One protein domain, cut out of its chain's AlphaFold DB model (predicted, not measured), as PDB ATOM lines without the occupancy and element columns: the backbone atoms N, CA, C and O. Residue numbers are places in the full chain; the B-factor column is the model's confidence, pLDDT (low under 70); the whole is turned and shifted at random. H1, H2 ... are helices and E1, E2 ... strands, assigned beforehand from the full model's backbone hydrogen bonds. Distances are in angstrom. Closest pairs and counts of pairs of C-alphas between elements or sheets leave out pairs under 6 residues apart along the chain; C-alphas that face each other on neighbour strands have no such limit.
ATOM      1  N   VAL A 214      18.109  54.803  67.923       61.28
ATOM      2  CA  VAL A 214      18.729  54.380  69.179       61.28
ATOM      3  C   VAL A 214      20.184  54.830  69.196       61.28
ATOM      4  O   VAL A 214      20.997  54.353  68.413       61.28
ATOM      5  N   CYS A 215      20.523  55.721  70.127       60.84
ATOM      6  CA  CYS A 215      21.883  56.225  70.290       60.84
ATOM      7  C   CYS A 215      22.576  55.511  71.456       60.84
ATOM      8  O   CYS A 215      22.004  55.337  72.537       60.84
ATOM      9  N   LEU A 216      23.837  55.129  71.274       58.53
ATOM     10  CA  LEU A 216      24.668  54.690  72.392       58.53
ATOM     11  C   LEU A 216      25.088  55.902  73.222       58.53
ATOM     12  O   LEU A 216      25.398  56.958  72.679       58.53
ATOM     13  N   PHE A 217      25.083  55.758  74.547       64.75
ATOM     14  CA  PHE A 217      25.625  56.783  75.430       64.75
ATOM     15  C   PHE A 217      27.158  56.799  75.320       64.75
ATOM     16  O   PHE A 217      27.788  55.799  75.672       64.75
ATOM     17  N   ASN A 218      27.750  57.913  74.872       67.06
ATOM     18  CA  ASN A 218      29.204  58.092  74.879       67.06
ATOM     19  C   ASN A 218      29.704  58.301  76.331       67.06
ATOM     20  O   ASN A 218      29.329  59.307  76.944       67.06
ATOM     21  N   PRO A 219      30.553  57.416  76.896       61.25
ATOM     22  CA  PRO A 219      31.107  57.585  78.242       61.25
ATOM     23  C   PRO A 219      31.941  58.859  78.428       61.25
ATOM     24  O   PRO A 219      31.998  59.374  79.542       61.25
ATOM     25  N   GLU A 220      32.544  59.382  77.358       63.78
ATOM     26  CA  GLU A 220      33.371  60.600  77.370       63.78
ATOM     27  C   GLU A 220      32.539  61.878  77.562       63.78
ATOM     28  O   GLU A 220      33.069  62.920  77.933       63.78
ATOM     29  N   SER A 221      31.212  61.796  77.412       67.25
ATOM     30  CA  SER A 221      30.293  62.894  77.745       67.25
ATOM     31  C   SER A 221      30.073  63.080  79.259       67.25
ATOM     32  O   SER A 221      29.192  63.838  79.665       67.25
ATOM     33  N   ILE A 222      30.838  62.393  80.119       74.56
ATOM     34  CA  ILE A 222      30.827  62.600  81.574       74.56
ATOM     35  C   ILE A 222      31.997  63.502  81.970       74.56
ATOM     36  O   ILE A 222      33.148  63.083  81.900       74.56
ATOM     37  N   ILE A 223      31.694  64.689  82.499       76.69
ATOM     38  CA  ILE A 223      32.692  65.583  83.101       76.69
ATOM     39  C   ILE A 223      32.595  65.574  84.631       76.69
ATOM     40  O   ILE A 223      31.503  65.520  85.205       76.69
ATOM     41  N   THR A 224      33.750  65.643  85.294       71.69
ATOM     42  CA  THR A 224      33.893  65.842  86.744       71.69
ATOM     43  C   THR A 224      34.469  67.217  87.032       71.69
ATOM     44  O   THR A 224      35.488  67.580  86.450       71.69
ATOM     45  N   THR A 225      33.862  67.969  87.949       62.47
ATOM     46  CA  THR A 225      34.365  69.292  88.348       62.47
ATOM     47  C   THR A 225      35.155  69.228  89.658       62.47
ATOM     48  O   THR A 225      34.554  69.062  90.720       62.47
ATOM     49  N   GLY A 226      36.475  69.438  89.566       54.81
ATOM     50  CA  GLY A 226      37.381  69.754  90.680       54.81
ATOM     51  C   GLY A 226      37.936  68.567  91.483       54.81
ATOM     52  O   GLY A 226      37.213  67.627  91.807       54.81
ATOM     53  N   ASP A 227      39.205  68.676  91.891       50.03
ATOM     54  CA  ASP A 227      39.945  67.708  92.728       50.03
ATOM     55  C   ASP A 227      39.568  67.768  94.229       50.03
ATOM     56  O   ASP A 227      40.383  67.529  95.120       50.03
ATOM     57  N   GLY A 228      38.319  68.132  94.530       54.81
ATOM     58  CA  GLY A 228      37.796  68.227  95.893       54.81
ATOM     59  C   GLY A 228      37.288  66.886  96.447       54.81
ATOM     60  O   GLY A 228      37.057  65.942  95.691       54.81
ATOM     61  N   PRO A 229      37.010  66.791  97.763       53.69
ATOM     62  CA  PRO A 229      36.575  65.547  98.415       53.69
ATOM     63  C   PRO A 229      35.198  65.020  97.957       53.69
ATOM     64  O   PRO A 229      34.825  63.898  98.301       53.69
ATOM     65  N   THR A 230      34.437  65.796  97.177       52.44
ATOM     66  CA  THR A 230      33.163  65.385  96.561       52.44
ATOM     67  C   THR A 230      33.074  65.879  95.107       52.44
ATOM     68  O   THR A 230      32.436  66.904  94.857       52.44
ATOM     69  N   PRO A 231      33.692  65.189  94.130       61.78
ATOM     70  CA  PRO A 231      33.644  65.608  92.728       61.78
ATOM     71  C   PRO A 231      32.231  65.425  92.145       61.78
ATOM     72  O   PRO A 231      31.728  64.299  92.043       61.78
ATOM     73  N   GLU A 232      31.581  66.522  91.741       70.38
ATOM     74  CA  GLU A 232      30.282  66.465  91.054       70.38
ATOM     75  C   GLU A 232      30.450  65.937  89.617       70.38
ATOM     76  O   GLU A 232      31.355  66.345  88.888       70.38
ATOM     77  N   LYS A 233      29.566  65.014  89.209       78.00
ATOM     78  CA  LYS A 233      29.534  64.411  87.866       78.00
ATOM     79  C   LYS A 233      28.373  64.971  87.056       78.00
ATOM     80  O   LYS A 233      27.221  64.837  87.471       78.00
ATOM     81  N   PHE A 234      28.670  65.504  85.877       80.31
ATOM     82  CA  PHE A 234      27.676  65.975  84.914       80.31
ATOM     83  C   PHE A 234      27.742  65.157  83.625       80.31
ATOM     84  O   PHE A 234      28.814  64.734  83.201       80.31
ATOM     85  N   PHE A 235      26.584  64.953  83.007       81.50
ATOM     86  CA  PHE A 235      26.429  64.337  81.694       81.50
ATOM     87  C   PHE A 235      26.200  65.432  80.645       81.50
ATOM     88  O   PHE A 235      25.418  66.350  80.899       81.50
ATOM     89  N   LEU A 236      26.841  65.329  79.485       81.06
ATOM     90  CA  LEU A 236      26.743  66.274  78.369       81.06
ATOM     91  C   LEU A 236      25.984  65.653  77.189       81.06
ATOM     92  O   LEU A 236      25.962  64.432  77.031       81.06
ATOM     93  N   CYS A 237      25.377  66.492  76.348       80.81
ATOM     94  CA  CYS A 237      24.825  66.067  75.063       80.81
ATOM     95  C   CYS A 237      25.873  66.204  73.950       80.81
ATOM     96  O   CYS A 237      26.415  67.287  73.755       80.81
ATOM     97  N   ASP A 238      26.110  65.128  73.195       76.56
ATOM     98  CA  ASP A 238      27.030  65.101  72.046       76.56
ATOM     99  C   ASP A 238      26.369  65.496  70.708       76.56
ATOM    100  O   ASP A 238      27.041  65.519  69.679       76.56
ATOM    101  N   LYS A 239      25.054  65.782  70.705       76.06
ATOM    102  CA  LYS A 239      24.263  66.167  69.515       76.06
ATOM    103  C   LYS A 239      23.770  67.618  69.526       76.06
ATOM    104  O   LYS A 239      23.133  68.048  68.564       76.06
ATOM    105  N   CYS A 240      24.035  68.380  70.586       80.31
ATOM    106  CA  CYS A 240      23.775  69.820  70.601       80.31
ATOM    107  C   CYS A 240      24.905  70.584  69.887       80.31
ATOM    108  O   CYS A 240      26.067  70.219  70.068       80.31
ATOM    109  N   PRO A 241      24.601  71.657  69.128       63.91
ATOM    110  CA  PRO A 241      25.622  72.554  68.590       63.91
ATOM    111  C   PRO A 241      26.517  73.107  69.706       63.91
ATOM    112  O   PRO A 241      26.025  73.498  70.763       63.91
ATOM    113  N   SER A 242      27.825  73.157  69.470       57.81
ATOM    114  CA  SER A 242      28.845  73.506  70.470       57.81
ATOM    115  C   SER A 242      29.009  75.012  70.727       57.81
ATOM    116  O   SER A 242      30.025  75.425  71.281       57.81
ATOM    117  N   THR A 243      28.063  75.844  70.285       51.25
ATOM    118  CA  THR A 243      28.264  77.295  70.126       51.25
ATOM    119  C   THR A 243      27.881  78.153  71.331       51.25
ATOM    120  O   THR A 243      28.311  79.296  71.382       51.25
ATOM    121  N   GLU A 244      27.150  77.621  72.311       52.00
ATOM    122  CA  GLU A 244      26.879  78.248  73.616       52.00
ATOM    123  C   GLU A 244      26.762  77.139  74.680       52.00
ATOM    124  O   GLU A 244      26.389  76.016  74.345       52.00
ATOM    125  N   GLU A 245      27.157  77.429  75.929       58.56
ATOM    126  CA  GLU A 245      27.410  76.484  77.040       58.56
ATOM    127  C   GLU A 245      26.861  75.044  76.887       58.56
ATOM    128  O   GLU A 245      25.662  74.795  77.027       58.56
ATOM    129  N   LEU A 246      27.766  74.065  76.704       63.84
ATOM    130  CA  LEU A 246      27.438  72.633  76.600       63.84
ATOM    131  C   LEU A 246      26.427  72.197  77.673       63.84
ATOM    132  O   LEU A 246      26.734  72.236  78.866       63.84
ATOM    133  N   VAL A 247      25.246  71.737  77.247       72.19
ATOM    134  CA  VAL A 247      24.109  71.472  78.143       72.19
ATOM    135  C   VAL A 247      24.450  70.382  79.172       72.19
ATOM    136  O   VAL A 247      24.588  69.204  78.832       72.19
ATOM    137  N   LYS A 248      24.571  70.782  80.447       80.62
ATOM    138  CA  LYS A 248      24.976  69.916  81.569       80.62
ATOM    139  C   LYS A 248      23.765  69.326  82.289       80.62
ATOM    140  O   LYS A 248      22.918  70.049  82.808       80.62
ATOM    141  N   PHE A 249      23.737  68.006  82.436       81.81
ATOM    142  CA  PHE A 249      22.702  67.279  83.174       81.81
ATOM    143  C   PHE A 249      23.291  66.631  84.432       81.81
ATOM    144  O   PHE A 249      24.250  65.867  84.352       81.81
ATOM    145  N   ARG A 250      22.690  66.868  85.607       79.00
ATOM    146  CA  ARG A 250      23.100  66.215  86.874       79.00
ATOM    147  C   ARG A 250      22.747  64.719  86.932       79.00
ATOM    148  O   ARG A 250      23.264  63.995  87.779       79.00
ATOM    149  N   ARG A 251      21.835  64.244  86.075       78.56
ATOM    150  CA  ARG A 251      21.367  62.848  86.036       78.56
ATOM    151  C   ARG A 251      21.216  62.357  84.601       78.56
ATOM    152  O   ARG A 251      20.822  63.109  83.711       78.56
ATOM    153  N   PHE A 252      21.460  61.065  84.389       79.69
ATOM    154  CA  PHE A 252      21.313  60.447  83.070       79.69
ATOM    155  C   PHE A 252      19.850  60.429  82.599       79.69
ATOM    156  O   PHE A 252      19.582  60.538  81.408       79.69
ATOM    157  N   GLU A 253      18.891  60.337  83.517       81.19
ATOM    158  CA  GLU A 253      17.458  60.353  83.212       81.19
ATOM    159  C   GLU A 253      17.014  61.690  82.600       81.19
ATOM    160  O   GLU A 253      16.034  61.731  81.853       81.19
ATOM    161  N   ASP A 254      17.730  62.776  82.903       82.19
ATOM    162  CA  ASP A 254      17.470  64.106  82.356       82.19
ATOM    163  C   ASP A 254      18.115  64.262  80.969       82.19
ATOM    164  O   ASP A 254      17.432  64.704  80.045       82.19
ATOM    165  N   LEU A 255      19.345  63.763  80.777       81.94
ATOM    166  CA  LEU A 255      19.983  63.638  79.456       81.94
ATOM    167  C   LEU A 255      19.143  62.768  78.499       81.94
ATOM    168  O   LEU A 255      18.853  63.156  77.370       81.94
ATOM    169  N   SER A 256      18.691  61.599  78.962       79.94
ATOM    170  CA  SER A 256      17.862  60.666  78.186       79.94
ATOM    171  C   SER A 256      16.533  61.304  77.757       79.94
ATOM    172  O   SER A 256      16.082  61.134  76.622       79.94
ATOM    173  N   ARG A 257      15.932  62.114  78.641       81.69
ATOM    174  CA  ARG A 257      14.732  62.902  78.335       81.69
ATOM    175  C   ARG A 257      15.016  64.028  77.343       81.69
ATOM    176  O   ARG A 257      14.148  64.321  76.525       81.69
ATOM    177  N   HIS A 258      16.195  64.641  77.408       84.50
ATOM    178  CA  HIS A 258      16.642  65.648  76.453       84.50
ATOM    179  C   HIS A 258      16.829  65.053  75.050       84.50
ATOM    180  O   HIS A 258      16.183  65.545  74.134       84.50
ATOM    181  N   TYR A 259      17.543  63.935  74.866       78.75
ATOM    182  CA  TYR A 259      17.673  63.307  73.534       78.75
ATOM    183  C   TYR A 259      16.314  62.927  72.933       78.75
ATOM    184  O   TYR A 259      16.064  63.191  71.759       78.75
ATOM    185  N   SER A 260      15.395  62.392  73.743       78.19
ATOM    186  CA  SER A 260      14.059  62.009  73.266       78.19
ATOM    187  C   SER A 260      13.204  63.205  72.816       78.19
ATOM    188  O   SER A 260      12.357  63.048  71.931       78.19
ATOM    189  N   ARG A 261      13.427  64.389  73.407       81.00
ATOM    190  CA  ARG A 261      12.681  65.630  73.127       81.00
ATOM    191  C   ARG A 261      13.334  66.526  72.075       81.00
ATOM    192  O   ARG A 261      12.606  67.129  71.301       81.00
ATOM    193  N   SER A 262      14.660  66.628  72.088       79.75
ATOM    194  CA  SER A 262      15.453  67.598  71.320       79.75
ATOM    195  C   SER A 262      16.130  66.990  70.092       79.75
ATOM    196  O   SER A 262      16.443  67.720  69.160       79.75
ATOM    197  N   HIS A 263      16.343  65.670  70.079       78.19
ATOM    198  CA  HIS A 263      16.996  64.955  68.973       78.19
ATOM    199  C   HIS A 263      16.150  63.801  68.416       78.19
ATOM    200  O   HIS A 263      16.562  63.148  67.470       78.19
ATOM    201  N   HIS A 264      14.990  63.511  69.016       75.94
ATOM    202  CA  HIS A 264      14.175  62.321  68.727       75.94
ATOM    203  C   HIS A 264      14.959  60.993  68.797       75.94
ATOM    204  O   HIS A 264      14.582  59.988  68.198       75.94
ATOM    205  N   LEU A 265      16.002  60.964  69.633       75.12
ATOM    206  CA  LEU A 265      16.852  59.801  69.880       75.12
ATOM    207  C   LEU A 265      16.549  59.163  71.237       75.12
ATOM    208  O   LEU A 265      16.179  59.840  72.200       75.12
ATOM    209  N   ARG A 266      16.767  57.852  71.357       72.69
ATOM    210  CA  ARG A 266      16.709  57.141  72.641       72.69
ATOM    211  C   ARG A 266      18.099  56.670  73.055       72.69
ATOM    212  O   ARG A 266      18.637  55.745  72.457       72.69
ATOM    213  N   ILE A 267      18.653  57.273  74.108       70.69
ATOM    214  CA  ILE A 267      19.978  56.887  74.614       70.69
ATOM    215  C   ILE A 267      19.911  55.606  75.447       70.69
ATOM    216  O   ILE A 267      19.104  55.509  76.380       70.69
ATOM    217  N   LEU A 268      20.819  54.671  75.178       67.44
ATOM    218  CA  LEU A 268      21.016  53.473  75.990       67.44
ATOM    219  C   LEU A 268      22.196  53.626  76.954       67.44
ATOM    220  O   LEU A 268      23.342  53.770  76.533       67.44
ATOM    221  N   LYS A 269      21.923  53.489  78.255       63.69
ATOM    222  CA  LYS A 269      22.936  53.288  79.301       63.69
ATOM    223  C   LYS A 269      22.880  51.848  79.793       63.69
ATOM    224  O   LYS A 269      21.798  51.318  80.047       63.69
ATOM    225  N   ASN A 270      24.050  51.225  79.929       65.88
ATOM    226  CA  ASN A 270      24.226  49.848  80.406       65.88
ATOM    227  C   ASN A 270      23.414  48.789  79.619       65.88
ATOM    228  O   ASN A 270      22.953  47.808  80.199       65.88
ATOM    229  N   ALA A 271      23.224  48.981  78.309       71.69
ATOM    230  CA  ALA A 271      22.643  47.958  77.437       71.69
ATOM    231  C   ALA A 271      23.594  46.752  77.328       71.69
ATOM    232  O   ALA A 271      24.722  46.884  76.857       71.69
TER     233      ALA A 271
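This is residues 214 to 271 of the 805 residues of an uncharacterized protein of Daphnia magna (UniProt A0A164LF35). Helix H1 packs on E4 of the parallel pair E1 and E4; hairpin E2 and E3 reaches away from them. The 58 printed residues run E1, E2, E3, H1, E4, mixed, under half in named elements. Flat at 37 by 30 by 16 A, the whole is only just compact, close to loose: radius of gyration of the C-alphas 11.9 A.

E1, residues 214 to 216, and E4, residues 265 to 268, are parallel; N 215 and O 266 are 3.0 A apart. E2, residues 222 to 225, and E3, residues 232 to 236, form a hairpin; N 223 and O 234 are 3.0 A apart. Both pairs, like every O i to N i+4 pair in H1, residues 252 to 263, are within hydrogen-bond range. The closest C-alphas of H1 and E4, Tyr 259 and Leu 265, are 5.1 A apart.

E1 begins at C-alpha 214 (18.729, 54.380, 69.179); H1, 15.4 A long, ends at C-alpha 263 (16.996, 64.955, 68.973).

Uncut; E3 to H1 is a long link; 24 residues have pLDDT under 70.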